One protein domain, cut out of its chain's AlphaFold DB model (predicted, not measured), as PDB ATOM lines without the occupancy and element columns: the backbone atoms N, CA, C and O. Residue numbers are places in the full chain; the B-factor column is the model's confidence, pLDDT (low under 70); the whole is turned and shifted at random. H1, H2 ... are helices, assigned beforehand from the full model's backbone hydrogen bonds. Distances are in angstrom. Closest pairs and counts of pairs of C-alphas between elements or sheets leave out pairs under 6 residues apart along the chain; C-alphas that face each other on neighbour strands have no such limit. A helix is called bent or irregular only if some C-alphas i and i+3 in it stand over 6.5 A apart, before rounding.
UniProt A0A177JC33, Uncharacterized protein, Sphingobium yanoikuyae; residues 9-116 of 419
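Overview. This is residues 9 to 116 of the 419 residues of an uncharacterized protein of Sphingobium yanoikuyae (UniProt A0A177JC33). The model is an elongated assembly of helices in two unequal lobes: a larger one in which H7, the longest helix, and H1 cross, with H2 packed on both, and a smaller one of the short helices H4, H5 and H6, loosely grouped at the far end. H3 lies between the lobes, nearest to the mean of the C-alphas, and the long stretch of residues 84 to 98 leads back from H6 to H7. The printed part has 108 residues with seven named helices, H1 to H7 in order along the chain, and no named strand; the class is all helix. The whole is compact by its radius of gyration of the C-alphas, 13.9 A, and its outline is only just elongated, with spans of 44 by 29 by 20 A.

Arrangement. Start at H7, residues 99 to 115, which touches H1, residues 9 to 24: look at the C-alphas of Ala 17 and Val 110, the closest pair, 5.1 A apart. Their lines stand about perpendicular, at 74 degrees. H7 also touches H2, residues 29 to 41, with residues 107 to 114 of H7 and 29 to 33 of H2 alone. Here the closest C-alphas are those of Ile 29 and Asp 111, 5.6 A apart, and the two helices run opposite ways at a shallow tilt of 30 degrees. H1 and H2 only just touch, with 3 pairs of C-alphas within 8 A; the closest are Ser 24 and Trp 35 at 7.1 A, and the lines are about perpendicular at 82 degrees. Move outward to H3, residues 45 to 53, which touches H1 where the C-alphas of Ala 16 and Gly 53 come within 4.0 A. Their lines stand at 72 degrees, only just about perpendicular. H2 and H3 touch only at the corner by their link, with the C-alphas of Leu 39 and Gly 45 closest at 5.0 A, while H3 and H7 are apart. H3 only just touches H6, residues 75 to 83, with 3 pairs of C-alphas within 8 A; the closest are Ala 47 and Ile 80 at 5.7 A. H6 touches H4, residues 58 to 64, closest at the C-alphas of Pro 58 and Pro 75, 5.6 A, at a steep tilt of 60 degrees, the same way. H5, residues 66 to 71, is close but not clearly touching to H6: the C-alphas of Val 68 and Pro 75 are closest at 6.8 A. Leaving out H2 and H3, which touch only at the corner, 1 of the 6 pairs of helices that touch is at a shallow tilt, and the helix packing is mostly crossed, with the lines of most touching helices at wide angles to each other. In H2, H3, H4, H5, H6 and H7 every O i to N i+4 pair is within hydrogen-bond range; in H1 it is 9 of 12.

Along the chain. Find C-alpha 99 at (72.102, 32.424, 143.424); from there H7 runs 24.5 A to C-alpha 115 at (54.555, 49.389, 141.112). H1 begins at C-alpha 9, at (60.481, 34.653, 133.768), and spans 23.3 A, with a kink of 39 degrees near residue 16; it is irregular, C-alphas 12 and 15 being 7.2 A apart. H2 spans 18.2 A and H3 12.0 A. H4 spans 10.0 A, H6 9.1 A and H5 8.5 A. H6 is neither bent nor irregular, but only just: C-alphas 80 and 83 are 6.2 A apart.

Size, cuts and confidence. Look at Ser 70 and Asn 115, whose C-alphas are the two farthest apart, at 45.0 A. The printed part runs from 9 to 116 and has no cut. The link from H6 to H7, 15 residues, is long; the other five are tight. The mean pLDDT of the printed part is 93.5, and no printed residue is under 70.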
ATOM      1  N   GLU A   9      59.418  35.189 132.921       84.25
ATOM      2  CA  GLU A   9      60.481  34.653 133.768       84.25
ATOM      3  C   GLU A   9      60.360  35.075 135.242       84.25
ATOM      4  O   GLU A   9      60.993  34.456 136.097       84.25
ATOM      5  N   LEU A  10      59.569  36.110 135.558       86.38
ATOM      6  CA  LEU A  10      59.355  36.593 136.928       86.38
ATOM      7  C   LEU A  10      58.200  35.897 137.647       86.38
ATOM      8  O   LEU A  10      58.164  35.925 138.876       86.38
ATOM      9  N   LEU A  11      57.283  35.258 136.910       82.00
ATOM     10  CA  LEU A  11      56.097  34.616 137.482       82.00
ATOM     11  C   LEU A  11      56.431  33.644 138.633       82.00
ATOM     12  O   LEU A  11      55.800  33.773 139.684       82.00
ATOM     13  N   PRO A  12      57.460  32.773 138.526       87.62
ATOM     14  CA  PRO A  12      57.839  31.868 139.617       87.62
ATOM     15  C   PRO A  12      58.289  32.563 140.907       87.62
ATOM     16  O   PRO A  12      58.312  31.950 141.969       87.62
ATOM     17  N   TYR A  13      58.675  33.840 140.829       90.69
ATOM     18  CA  TYR A  13      59.245  34.591 141.945       90.69
ATOM     19  C   TYR A  13      58.238  35.536 142.603       90.69
ATOM     20  O   TYR A  13      58.577  36.149 143.612       90.69
ATOM     21  N   PHE A  14      57.010  35.677 142.086       88.12
ATOM     22  CA  PHE A  14      56.045  36.623 142.659       88.12
ATOM     23  C   PHE A  14      55.569  36.242 144.059       88.12
ATOM     24  O   PHE A  14      55.416  37.133 144.897       88.12
ATOM     25  N   MET A  15      55.377  34.954 144.350       87.19
ATOM     26  CA  MET A  15      55.006  34.526 145.705       87.19
ATOM     27  C   MET A  15      56.159  34.744 146.685       87.19
ATOM     28  O   MET A  15      55.959  35.352 147.735       87.19
ATOM     29  N   ALA A  16      57.388  34.387 146.295       91.12
ATOM     30  CA  ALA A  16      58.586  34.702 147.070       91.12
ATOM     31  C   ALA A  16      58.705  36.216 147.333       91.12
ATOM     32  O   ALA A  16      58.825  36.644 148.479       91.12
ATOM     33  N   ALA A  17      58.589  37.042 146.291       92.12
ATOM     34  CA  ALA A  17      58.620  38.500 146.387       92.12
ATOM     35  C   ALA A  17      57.523  39.059 147.312       92.12
ATOM     36  O   ALA A  17      57.794  39.940 148.127       92.12
ATOM     37  N   SER A  18      56.306  38.515 147.242       89.00
ATOM     38  CA  SER A  18      55.194  38.912 148.115       89.00
ATOM     39  C   SER A  18      55.477  38.594 149.588       89.00
ATOM     40  O   SER A  18      55.257  39.440 150.457       89.00
ATOM     41  N   ARG A  19      56.036  37.414 149.881       90.38
ATOM     42  CA  ARG A  19      56.451  37.019 151.240       90.38
ATOM     43  C   ARG A  19      57.575  37.904 151.764       90.38
ATOM     44  O   ARG A  19      57.513  38.364 152.903       90.38
ATOM     45  N   PHE A  20      58.562  38.214 150.925       94.38
ATOM     46  CA  PHE A  20      59.628  39.146 151.277       94.38
ATOM     47  C   PHE A  20      59.091  40.538 151.626       94.38
ATOM     48  O   PHE A  20      59.495  41.109 152.640       94.38
ATOM     49  N   LEU A  21      58.143  41.075 150.851       91.06
ATOM     50  CA  LEU A  21      57.476  42.344 151.161       91.06
ATOM     51  C   LEU A  21      56.676  42.277 152.470       91.06
ATOM     52  O   LEU A  21      56.736  43.206 153.275       91.06
ATOM     53  N   MET A  22      55.984  41.164 152.729       86.31
ATOM     54  CA  MET A  22      55.236  40.956 153.972       86.31
ATOM     55  C   MET A  22      56.147  40.961 155.210       86.31
ATOM     56  O   MET A  22      55.831  41.608 156.212       86.31
ATOM     57  N   VAL A  23      57.280  40.256 155.145       90.62
ATOM     58  CA  VAL A  23      58.239  40.150 156.257       90.62
ATOM     59  C   VAL A  23      58.996  41.462 156.464       90.62
ATOM     60  O   VAL A  23      59.117  41.932 157.595       90.62
ATOM     61  N   SER A  24      59.481  42.075 155.382       92.94
ATOM     62  CA  SER A  24      60.293  43.298 155.437       92.94
ATOM     63  C   SER A  24      59.472  44.561 155.725       92.94
ATOM     64  O   SER A  24      59.987  45.503 156.325       92.94
ATOM     65  N   ARG A  25      58.186  44.582 155.335       89.69
ATOM     66  CA  ARG A  25      57.255  45.727 155.444       89.69
ATOM     67  C   ARG A  25      57.731  47.004 154.737       89.69
ATOM     68  O   ARG A  25      57.231  48.094 155.035       89.69
ATOM     69  N   VAL A  26      58.689  46.876 153.825       92.25
ATOM     70  CA  VAL A  26      59.228  47.983 153.025       92.25
ATOM     71  C   VAL A  26      58.225  48.434 151.971       92.25
ATOM     72  O   VAL A  26      57.330  47.683 151.581       92.25
ATOM     73  N   LYS A  27      58.360  49.681 151.515       90.31
ATOM     74  CA  LYS A  27      57.416  50.296 150.564       90.31
ATOM     75  C   LYS A  27      58.081  50.825 149.300       90.31
ATOM     76  O   LYS A  27      57.405  51.406 148.454       90.31
ATOM     77  N   SER A  28      59.391  50.653 149.177       95.25
ATOM     78  CA  SER A  28      60.162  51.061 148.008       95.25
ATOM     79  C   SER A  28      61.239  50.035 147.685       95.25
ATOM     80  O   SER A  28      61.666  49.274 148.556       95.25
ATOM     81  N   ILE A  29      61.676  50.025 146.427       96.69
ATOM     82  CA  ILE A  29      62.724  49.115 145.970       96.69
ATOM     83  C   ILE A  29      64.066  49.403 146.658       96.69
ATOM     84  O   ILE A  29      64.728  48.468 147.089       96.69
ATOM     85  N   ASP A  30      64.403  50.676 146.885       97.00
ATOM     86  CA  ASP A  30      65.634  51.075 147.584       97.00
ATOM     87  C   ASP A  30      65.673  50.539 149.029       97.00
ATOM     88  O   ASP A  30      66.696  50.036 149.496       97.00
ATOM     89  N   GLU A  31      64.544  50.619 149.748       97.62
ATOM     90  CA  GLU A  31      64.414  50.036 151.090       97.62
ATOM     91  C   GLU A  31      64.528  48.507 151.054       97.62
ATOM     92  O   GLU A  31      65.146  47.917 151.941       97.62
ATOM     93  N   PHE A  32      63.945  47.868 150.033       98.00
ATOM     94  CA  PHE A  32      64.007  46.420 149.869       98.00
ATOM     95  C   PHE A  32      65.426  45.923 149.593       98.00
ATOM     96  O   PHE A  32      65.864  44.972 150.234       98.00
ATOM     97  N   GLU A  33      66.162  46.561 148.682       97.88
ATOM     98  CA  GLU A  33      67.546  46.188 148.372       97.88
ATOM     99  C   GLU A  33      68.457  46.332 149.598       97.88
ATOM    100  O   GLU A  33      69.286  45.455 149.857       97.88
ATOM    101  N   GLY A  34      68.264  47.390 150.396       97.62
ATOM    102  CA  GLY A  34      68.959  47.562 151.672       97.62
ATOM    103  C   GLY A  34      68.648  46.434 152.658       97.62
ATOM    104  O   GLY A  34      69.562  45.783 153.163       97.62
ATOM    105  N   TRP A  35      67.360  46.145 152.871       98.06
ATOM    106  CA  TRP A  35      66.920  45.054 153.745       98.06
ATOM    107  C   TRP A  35      67.439  43.684 153.287       98.06
ATOM    108  O   TRP A  35      67.905  42.892 154.103       98.06
ATOM    109  N   LEU A  36      67.394  43.404 151.982       97.94
ATOM    110  CA  LEU A  36      67.850  42.142 151.406       97.94
ATOM    111  C   LEU A  36      69.370  41.982 151.521       97.94
ATOM    112  O   LEU A  36      69.851  40.891 151.822       97.94
ATOM    113  N   SER A  37      70.133  43.060 151.322       97.31
ATOM    114  CA  SER A  37      71.578  43.059 151.560       97.31
ATOM    115  C   SER A  37      71.901  42.733 153.021       97.31
ATOM    116  O   SER A  37      72.761  41.891 153.277       97.31
ATOM    117  N   ASP A  38      71.205  43.362 153.972       97.38
ATOM    118  CA  ASP A  38      71.383  43.091 155.404       97.38
ATOM    119  C   ASP A  38      71.020  41.639 155.752       97.38
ATOM    120  O   ASP A  38      71.747  40.979 156.499       97.38
ATOM    121  N   LEU A  39      69.933  41.117 155.168       97.19
ATOM    122  CA  LEU A  39      69.519  39.723 155.312       97.19
ATOM    123  C   LEU A  39      70.631  38.776 154.855       97.19
ATOM    124  O   LEU A  39      71.082  37.949 155.642       97.19
ATOM    125  N   LEU A  40      71.096  38.909 153.610       95.94
ATOM    126  CA  LEU A  40      72.068  37.998 152.997       95.94
ATOM    127  C   LEU A  40      73.461  38.059 153.646       95.94
ATOM    128  O   LEU A  40      74.208  37.090 153.557       95.94
ATOM    129  N   GLN A  41      73.813  39.168 154.306       95.69
ATOM    130  CA  GLN A  41      75.072  39.308 155.052       95.69
ATOM    131  C   GLN A  41      75.019  38.723 156.473       95.69
ATOM    132  O   GLN A  41      76.058  38.630 157.132       95.69
ATOM    133  N   SER A  42      73.835  38.358 156.969       94.56
ATOM    134  CA  SER A  42      73.689  37.738 158.286       94.56
ATOM    135  C   SER A  42      74.184  36.285 158.301       94.56
ATOM    136  O   SER A  42      74.272  35.637 157.261       94.56
ATOM    137  N   GLU A  43      74.505  35.768 159.494       87.75
ATOM    138  CA  GLU A  43      75.072  34.420 159.693       87.75
ATOM    139  C   GLU A  43      74.213  33.307 159.056       87.75
ATOM    140  O   GLU A  43      74.763  32.389 158.457       87.75
ATOM    141  N   ASP A  44      72.883  33.467 159.072       93.31
ATOM    142  CA  ASP A  44      71.905  32.543 158.474       93.31
ATOM    143  C   ASP A  44      71.170  33.157 157.266       93.31
ATOM    144  O   ASP A  44      70.067  32.739 156.908       93.31
ATOM    145  N   GLY A  45      71.747  34.183 156.637       94.94
ATOM    146  CA  GLY A  45      71.063  35.015 155.647       94.94
ATOM    147  C   GLY A  45      70.504  34.254 154.453       94.94
ATOM    148  O   GLY A  45      69.354  34.450 154.064       94.94
ATOM    149  N   VAL A  46      71.299  33.333 153.904       94.62
ATOM    150  CA  VAL A  46      70.889  32.470 152.786       94.62
ATOM    151  C   VAL A  46      69.770  31.516 153.208       94.62
ATOM    152  O   VAL A  46      68.788  31.367 152.484       94.62
ATOM    153  N   ALA A  47      69.874  30.922 154.400       96.50
ATOM    154  CA  ALA A  47      68.839  30.045 154.940       96.50
ATOM    155  C   ALA A  47      67.512  30.797 155.125       96.50
ATOM    156  O   ALA A  47      66.458  30.304 154.726       96.50
ATOM    157  N   GLN A  48      67.563  32.018 155.667       96.50
ATOM    158  CA  GLN A  48      66.386  32.872 155.822       96.50
ATOM    159  C   GLN A  48      65.817  33.308 154.471       96.50
ATOM    160  O   GLN A  48      64.604  33.285 154.297       96.50
ATOM    161  N   PHE A  49      66.660  33.666 153.501       97.25
ATOM    162  CA  PHE A  49      66.218  34.015 152.150       97.25
ATOM    163  C   PHE A  49      65.478  32.848 151.479       97.25
ATOM    164  O   PHE A  49      64.353  33.018 151.010       97.25
ATOM    165  N   ILE A  50      66.063  31.647 151.504       96.62
ATOM    166  CA  ILE A  50      65.447  30.431 150.956       96.62
ATOM    167  C   ILE A  50      64.145  30.094 151.690       96.62
ATOM    168  O   ILE A  50      63.148  29.781 151.042       96.62
ATOM    169  N   GLY A  51      64.141  30.195 153.023       94.44
ATOM    170  CA  GLY A  51      62.980  29.895 153.860       94.44
ATOM    171  C   GLY A  51      61.819  30.871 153.670       94.44
ATOM    172  O   GLY A  51      60.690  30.435 153.482       94.44
ATOM    173  N   ILE A  52      62.078  32.185 153.663       93.88
ATOM    174  CA  ILE A  52      61.043  33.213 153.442       93.88
ATOM    175  C   ILE A  52      60.470  33.104 152.027       93.88
ATOM    176  O   ILE A  52      59.263  33.248 151.837       93.88
ATOM    177  N   GLY A  53      61.326  32.864 151.029       92.94
ATOM    178  CA  GLY A  53      60.895  32.733 149.641       92.94
ATOM    179  C   GLY A  53      60.187  31.413 149.325       92.94
ATOM    180  O   GLY A  53      59.518  31.341 148.300       92.94
ATOM    181  N   GLU A  54      60.317  30.396 150.187       92.81
ATOM    182  CA  GLU A  54      60.015  28.983 149.893       92.81
ATOM    183  C   GLU A  54      60.641  28.531 148.563       92.81
ATOM    184  O   GLU A  54      59.990  27.970 147.688       92.81
ATOM    185  N   LEU A  55      61.938  28.806 148.390       94.88
ATOM    186  CA  LEU A  55      62.642  28.553 147.124       94.88
ATOM    187  C   LEU A  55      62.980  27.068 146.889       94.88
ATOM    188  O   LEU A  55      63.635  26.735 145.900       94.88
ATOM    189  N   ILE A  56      62.554  26.187 147.797       94.94
ATOM    190  CA  ILE A  56      62.725  24.740 147.727       94.94
ATOM    191  C   ILE A  56      61.420  24.025 148.076       94.94
ATOM    192  O   ILE A  56      60.811  24.284 149.112       94.94
ATOM    193  N   ASP A  57      61.051  23.071 147.230       92.81
ATOM    194  CA  ASP A  57      60.126  21.988 147.531       92.81
ATOM    195  C   ASP A  57      60.966  20.729 147.838       92.81
ATOM    196  O   ASP A  57      61.623  20.196 146.937       92.81
ATOM    197  N   PRO A  58      61.003  20.252 149.099       93.75
ATOM    198  CA  PRO A  58      61.823  19.109 149.500       93.75
ATOM    199  C   PRO A  58      61.515  17.815 148.743       93.75
ATOM    200  O   PRO A  58      62.434  17.057 148.432       93.75
ATOM    201  N   GLU A  59      60.240  17.550 148.447       91.69
ATOM    202  CA  GLU A  59      59.833  16.331 147.748       91.69
ATOM    203  C   GLU A  59      60.307  16.393 146.300       91.69
ATOM    204  O   GLU A  59      60.992  15.478 145.831       91.69
ATOM    205  N   TYR A  60      60.043  17.515 145.623       92.56
ATOM    206  CA  TYR A  60      60.555  17.770 144.282       92.56
ATOM    207  C   TYR A  60      62.084  17.680 144.244       92.56
ATOM    208  O   TYR A  60      62.632  16.979 143.392       92.56
ATOM    209  N   TYR A  61      62.786  18.317 145.183       95.75
ATOM    210  CA  TYR A  61      64.247  18.324 145.227       95.75
ATOM    211  C   TYR A  61      64.822  16.907 145.305       95.75
ATOM    212  O   TYR A  61      65.702  16.549 144.522       95.75
ATOM    213  N   LEU A  62      64.269  16.053 146.170       95.62
ATOM    214  CA  LEU A  62      64.694  14.654 146.267       95.62
ATOM    215  C   LEU A  62      64.372  13.848 145.000       95.62
ATOM    216  O   LEU A  62      65.123  12.931 144.666       95.62
ATOM    217  N   THR A  63      63.309  14.185 144.257       94.31
ATOM    218  CA  THR A  63      63.040  13.539 142.957       94.31
ATOM    219  C   THR A  63      64.044  13.921 141.871       94.31
ATOM    220  O   THR A  63      64.278  13.129 140.958       94.31
ATOM    221  N   GLN A  64      64.625  15.123 141.946       94.50
ATOM    222  CA  GLN A  64      65.554  15.632 140.935       94.50
ATOM    223  C   GLN A  64      67.021  15.297 141.242       94.50
ATOM    224  O   GLN A  64      67.830  15.234 140.316       94.50
ATOM    225  N   HIS A  65      67.373  15.073 142.513       95.19
ATOM    226  CA  HIS A  65      68.762  14.956 142.973       95.19
ATOM    227  C   HIS A  65      69.008  13.634 143.719       95.19
ATOM    228  O   HIS A  65      69.023  13.570 144.950       95.19
ATOM    229  N   GLU A  66      69.220  12.551 142.959       95.38
ATOM    230  CA  GLU A  66      69.470  11.193 143.488       95.38
ATOM    231  C   GLU A  66      70.721  11.114 144.385       95.38
ATOM    232  O   GLU A  66      70.805  10.270 145.283       95.38
ATOM    233  N   ASP A  67      71.693  12.002 144.183       96.31
ATOM    234  CA  ASP A  67      72.889  12.110 145.016       96.31
ATOM    235  C   ASP A  67      72.557  12.527 146.455       96.31
ATOM    236  O   ASP A  67      73.109  11.950 147.392       96.31
ATOM    237  N   VAL A  68      71.597  13.438 146.640       95.62
ATOM    238  CA  VAL A  68      71.117  13.877 147.963       95.62
ATOM    239  C   VAL A  68      70.390  12.737 148.677       95.62
ATOM    240  O   VAL A  68      70.652  12.467 149.852       95.62
ATOM    241  N   VAL A  69      69.543  12.002 147.945       94.62
ATOM    242  CA  VAL A  69      68.860  10.796 148.447       94.62
ATOM    243  C   VAL A  69      69.881   9.743 148.883       94.62
ATOM    244  O   VAL A  69      69.788   9.190 149.980       94.62
ATOM    245  N   SER A  70      70.883   9.482 148.041       95.69
ATOM    246  CA  SER A  70      71.937   8.495 148.299       95.69
ATOM    247  C   SER A  70      72.806   8.874 149.497       95.69
ATOM    248  O   SER A  70      73.236   8.000 150.250       95.69
ATOM    249  N   ALA A  71      73.046  10.173 149.688       94.25
ATOM    250  CA  ALA A  71      73.774  10.713 150.827       94.25
ATOM    251  C   ALA A  71      72.942  10.743 152.126       94.25
ATOM    252  O   ALA A  71      73.513  10.989 153.187       94.25
ATOM    253  N   GLN A  72      71.631  10.466 152.061       94.50
ATOM    254  CA  GLN A  72      70.689  10.545 153.190       94.50
ATOM    255  C   GLN A  72      70.718  11.907 153.896       94.50
ATOM    256  O   GLN A  72      70.590  11.989 155.118       94.50
ATOM    257  N   MET A  73      70.924  12.972 153.124       93.19
ATOM    258  CA  MET A  73      70.976  14.333 153.646       93.19
ATOM    259  C   MET A  73      69.578  14.931 153.707       93.19
ATOM    260  O   MET A  73      68.715  14.605 152.888       93.19
ATOM    261  N   ASP A  74      69.367  15.829 154.666       96.19
ATOM    262  CA  ASP A  74      68.170  16.656 154.662       96.19
ATOM    263  C   ASP A  74      68.176  17.543 153.397       96.19
ATOM    264  O   ASP A  74      69.180  18.211 153.121       96.19
ATOM    265  N   PRO A  75      67.103  17.530 152.582       96.38
ATOM    266  CA  PRO A  75      67.073  18.256 151.315       96.38
ATOM    267  C   PRO A  75      67.170  19.773 151.493       96.38
ATOM    268  O   PRO A  75      67.789  20.438 150.663       96.38
ATOM    269  N   ILE A  76      66.592  20.317 152.570       95.88
ATOM    270  CA  ILE A  76      66.618  21.753 152.854       95.88
ATOM    271  C   ILE A  76      68.034  22.156 153.264       95.88
ATOM    272  O   ILE A  76      68.592  23.086 152.685       95.88
ATOM    273  N   GLU A  77      68.643  21.425 154.198       95.94
ATOM    274  CA  GLU A  77      70.027  21.650 154.623       95.94
ATOM    275  C   GLU A  77      70.994  21.558 153.436       95.94
ATOM    276  O   GLU A  77      71.812  22.455 153.227       95.94
ATOM    277  N   HIS A  78      70.863  20.520 152.602       97.06
ATOM    278  CA  HIS A  78      71.709  20.362 151.423       97.06
ATOM    279  C   HIS A  78      71.566  21.542 150.452       97.06
ATOM    280  O   HIS A  78      72.563  22.069 149.946       97.06
ATOM    281  N   PHE A  79      70.333  21.970 150.179       97.38
ATOM    282  CA  PHE A  79      70.095  23.076 149.262       97.38
ATOM    283  C   PHE A  79      70.639  24.404 149.796       97.38
ATOM    284  O   PHE A  79      71.277  25.133 149.042       97.38
ATOM    285  N   ILE A  80      70.460  24.685 151.089       96.06
ATOM    286  CA  ILE A  80      70.990  25.892 151.737       96.06
ATOM    287  C   ILE A  80      72.521  25.933 151.667       96.06
ATOM    288  O   ILE A  80      73.085  26.978 151.349       96.06
ATOM    289  N   VAL A  81      73.194  24.821 151.976       94.94
ATOM    290  CA  VAL A  81      74.660  24.802 152.121       94.94
ATOM    291  C   VAL A  81      75.382  24.712 150.772       94.94
ATOM    292  O   VAL A  81      76.432  25.334 150.608       94.94
ATOM    293  N   TRP A  82      74.840  23.963 149.806       95.50
ATOM    294  CA  TRP A  82      75.477  23.751 148.497       95.50
ATOM    295  C   TRP A  82      74.554  24.071 147.327       95.50
ATOM    296  O   TRP A  82      74.942  24.785 146.404       95.50
ATOM    297  N   GLY A  83      73.330  23.540 147.349       95.75
ATOM    298  CA  GLY A  83      72.479  23.505 146.162       95.75
ATOM    299  C   GLY A  83      72.119  24.875 145.581       95.75
ATOM    300  O   GLY A  83      72.005  24.988 144.361       95.75
ATOM    301  N   PHE A  84      71.972  25.905 146.416       96.12
ATOM    302  CA  PHE A  84      71.631  27.258 145.977       96.12
ATOM    303  C   PHE A  84      72.779  27.932 145.213       96.12
ATOM    304  O   PHE A  84      72.564  28.491 144.139       96.12
ATOM    305  N   GLU A  85      74.013  27.806 145.707       94.81
ATOM    306  CA  GLU A  85      75.214  28.312 145.026       94.81
ATOM    307  C   GLU A  85      75.557  27.491 143.774       94.81
ATOM    308  O   GLU A  85      75.990  28.037 142.760       94.81
ATOM    309  N   GLU A  86      75.301  26.180 143.801       95.31
ATOM    310  CA  GLU A  86      75.433  25.299 142.632       95.31
ATOM    311  C   GLU A  86      74.369  25.559 141.550       95.31
ATOM    312  O   GLU A  86      74.486  25.056 140.431       95.31
ATOM    313  N   GLY A  87      73.325  26.328 141.873       95.75
ATOM    314  CA  GLY A  87      72.208  26.632 140.985       95.75
ATOM    315  C   GLY A  87      71.321  25.432 140.660       95.75
ATOM    316  O   GLY A  87      70.798  25.311 139.548       95.75
ATOM    317  N   ARG A  88      71.151  24.515 141.619       96.00
ATOM    318  CA  ARG A  88      70.276  23.349 141.469       96.00
ATOM    319  C   ARG A  88      68.810  23.778 141.390       96.00
ATOM    320  O   ARG A  88      68.353  24.607 142.167       96.00
ATOM    321  N   ALA A  89      68.051  23.164 140.483       94.50
ATOM    322  CA  ALA A  89      66.599  23.323 140.453       94.50
ATOM    323  C   ALA A  89      65.992  22.672 141.705       94.50
ATOM    324  O   ALA A  89      66.164  21.466 141.903       94.50
ATOM    325  N   ALA A  90      65.323  23.465 142.545       94.88
ATOM    326  CA  ALA A  90      64.792  23.009 143.831       94.88
ATOM    327  C   ALA A  90      63.295  23.199 144.030       94.88
ATOM    328  O   ALA A  90      62.757  22.705 145.012       94.88
ATOM    329  N   HIS A  91      62.612  23.824 143.079       92.06
ATOM    330  CA  HIS A  91      61.169  24.002 143.107       92.06
ATOM    331  C   HIS A  91      60.615  23.804 141.686       92.06
ATOM    332  O   HIS A  91      61.265  24.254 140.740       92.06
ATOM    333  N   PRO A  92      59.438  23.178 141.497       87.75
ATOM    334  CA  PRO A  92      58.895  22.874 140.168       87.75
ATOM    335  C   PRO A  92      58.754  24.103 139.255       87.75
ATOM    336  O   PRO A  92      59.139  24.037 138.089       87.75
ATOM    337  N   ALA A  93      58.277  25.237 139.780       85.06
ATOM    338  CA  ALA A  93      58.218  26.487 139.017       85.06
ATOM    339  C   ALA A  93      59.533  27.267 138.900       85.06
ATOM    340  O   ALA A  93      59.653  28.104 138.003       85.06
ATOM    341  N   ILE A  94      60.516  27.048 139.782       89.00
ATOM    342  CA  ILE A  94      61.735  27.867 139.808       89.00
ATOM    343  C   ILE A  94      62.850  27.123 139.065       89.00
ATOM    344  O   ILE A  94      63.321  26.086 139.535       89.00
ATOM    345  N   PRO A  95      63.327  27.643 137.919       90.31
ATOM    346  CA  PRO A  95      64.412  27.002 137.192       90.31
ATOM    347  C   PRO A  95      65.710  27.017 138.012       90.31
ATOM    348  O   PRO A  95      65.985  27.967 138.745       90.31
ATOM    349  N   GLY A  96      66.541  25.988 137.834       93.12
ATOM    350  CA  GLY A  96      67.894  25.953 138.396       93.12
ATOM    351  C   GLY A  96      68.767  27.046 137.781       93.12
ATOM    352  O   GLY A  96      69.079  27.000 136.591       93.12
ATOM    353  N   LEU A  97      69.116  28.047 138.587       94.38
ATOM    354  CA  LEU A  97      69.889  29.231 138.214       94.38
ATOM    355  C   LEU A  97      70.880  29.564 139.322       94.38
ATOM    356  O   LEU A  97      70.659  29.183 140.466       94.38
ATOM    357  N   SER A  98      71.936  30.314 139.001       96.06
ATOM    358  CA  SER A  98      72.859  30.809 140.026       96.06
ATOM    359  C   SER A  98      72.125  31.644 141.079       96.06
ATOM    360  O   SER A  98      71.152  32.339 140.766       96.06
ATOM    361  N   SER A  99      72.633  31.627 142.313       94.88
ATOM    362  CA  SER A  99      72.102  32.424 143.424       94.88
ATOM    363  C   SER A  99      71.971  33.910 143.061       94.88
ATOM    364  O   SER A  99      70.931  34.517 143.315       94.88
ATOM    365  N   GLU A 100      72.965  34.475 142.365       96.06
ATOM    366  CA  GLU A 100      72.945  35.855 141.855       96.06
ATOM    367  C   GLU A 100      71.742  36.136 140.936       96.06
ATOM    368  O   GLU A 100      71.061  37.152 141.092       96.06
ATOM    369  N   GLU A 101      71.440  35.238 139.991       96.19
ATOM    370  CA  GLU A 101      70.327  35.445 139.061       96.19
ATOM    371  C   GLU A 101      68.973  35.234 139.756       96.19
ATOM    372  O   GLU A 101      68.029  35.976 139.480       96.19
ATOM    373  N   VAL A 102      68.875  34.301 140.713       96.19
ATOM    374  CA  VAL A 102      67.676  34.152 141.556       96.19
ATOM    375  C   VAL A 102      67.409  35.428 142.355       96.19
ATOM    376  O   VAL A 102      66.297  35.956 142.307       96.19
ATOM    377  N   ILE A 103      68.425  35.969 143.035       96.69
ATOM    378  CA  ILE A 103      68.320  37.215 143.811       96.69
ATOM    379  C   ILE A 103      67.866  38.369 142.913       96.69
ATOM    380  O   ILE A 103      66.922  39.088 143.243       96.69
ATOM    381  N   LYS A 104      68.477  38.517 141.736       96.12
ATOM    382  CA  LYS A 104      68.108  39.550 140.765       96.12
ATOM    383  C   LYS A 104      66.663  39.413 140.281       96.12
ATOM    384  O   LYS A 104      65.972  40.423 140.138       96.12
ATOM    385  N   ARG A 105      66.181  38.191 140.034       95.56
ATOM    386  CA  ARG A 105      64.780  37.945 139.654       95.56
ATOM    387  C   ARG A 105      63.813  38.260 140.794       95.56
ATOM    388  O   ARG A 105      62.783  38.870 140.529       95.56
ATOM    389  N   VAL A 106      64.173  37.956 142.043       95.62
ATOM    390  CA  VAL A 106      63.395  38.362 143.228       95.62
ATOM    391  C   VAL A 106      63.310  39.886 143.343       95.62
ATOM    392  O   VAL A 106      62.211  40.408 143.491       95.62
ATOM    393  N   ILE A 107      64.424  40.614 143.202       96.44
ATOM    394  CA  ILE A 107      64.433  42.090 143.234       96.44
ATOM    395  C   ILE A 107      63.521  42.660 142.140       96.44
ATOM    396  O   ILE A 107      62.674  43.508 142.417       96.44
ATOM    397  N   ARG A 108      63.628  42.152 140.904       94.12
ATOM    398  CA  ARG A 108      62.759  42.569 139.787       94.12
ATOM    399  C   ARG A 108      61.283  42.254 140.044       94.12
ATOM    400  O   ARG A 108      60.426  43.052 139.679       94.12
ATOM    401  N   ALA A 109      60.983  41.108 140.650       91.75
ATOM    402  CA  ALA A 109      59.623  40.731 141.019       91.75
ATOM    403  C   ALA A 109      59.059  41.646 142.122       91.75
ATOM    404  O   ALA A 109      57.909  42.068 142.025       91.75
ATOM    405  N   VAL A 110      59.868  42.019 143.121       93.19
ATOM    406  CA  VAL A 110      59.486  42.987 144.160       93.19
ATOM    407  C   VAL A 110      59.223  44.370 143.569       93.19
ATOM    408  O   VAL A 110      58.171  44.947 143.838       93.19
ATOM    409  N   ASP A 111      60.127  44.883 142.729       92.69
ATOM    410  CA  ASP A 111      59.934  46.165 142.042       92.69
ATOM    411  C   ASP A 111      58.643  46.154 141.211       92.69
ATOM    412  O   ASP A 111      57.840  47.088 141.262       92.69
ATOM    413  N   PHE A 112      58.381  45.052 140.506       88.44
ATOM    414  CA  PHE A 112      57.144  44.896 139.757       88.44
ATOM    415  C   PHE A 112      55.910  44.960 140.664       88.44
ATOM    416  O   PHE A 112      55.003  45.727 140.356       88.44
ATOM    417  N   ILE A 113      55.877  44.216 141.778       87.62
ATOM    418  CA  ILE A 113      54.736  44.188 142.712       87.62
ATOM    419  C   ILE A 113      54.499  45.562 143.347       87.62
ATOM    420  O   ILE A 113      53.355  46.006 143.420       87.62
ATOM    421  N   LEU A 114      55.559  46.257 143.773       87.50
ATOM    422  CA  LEU A 114      55.452  47.586 144.387       87.50
ATOM    423  C   LEU A 114      54.833  48.619 143.434       87.50
ATOM    424  O   LEU A 114      54.109  49.512 143.875       87.50
ATOM    425  N   ASN A 115      55.091  48.488 142.132       86.06
ATOM    426  CA  ASN A 115      54.555  49.389 141.112       86.06
ATOM    427  C   ASN A 115      53.234  48.893 140.492       86.06
ATOM    428  O   ASN A 115      52.448  49.701 139.994       86.06
ATOM    429  N   ASN A 116      52.988  47.581 140.502       81.25
ATOM    430  CA  ASN A 116      51.869  46.903 139.843       81.25
ATOM    431  C   ASN A 116      51.406  45.706 140.699       81.25
ATOM    432  O   ASN A 116      51.699  44.553 140.362       81.25
TER     433      ASN A 116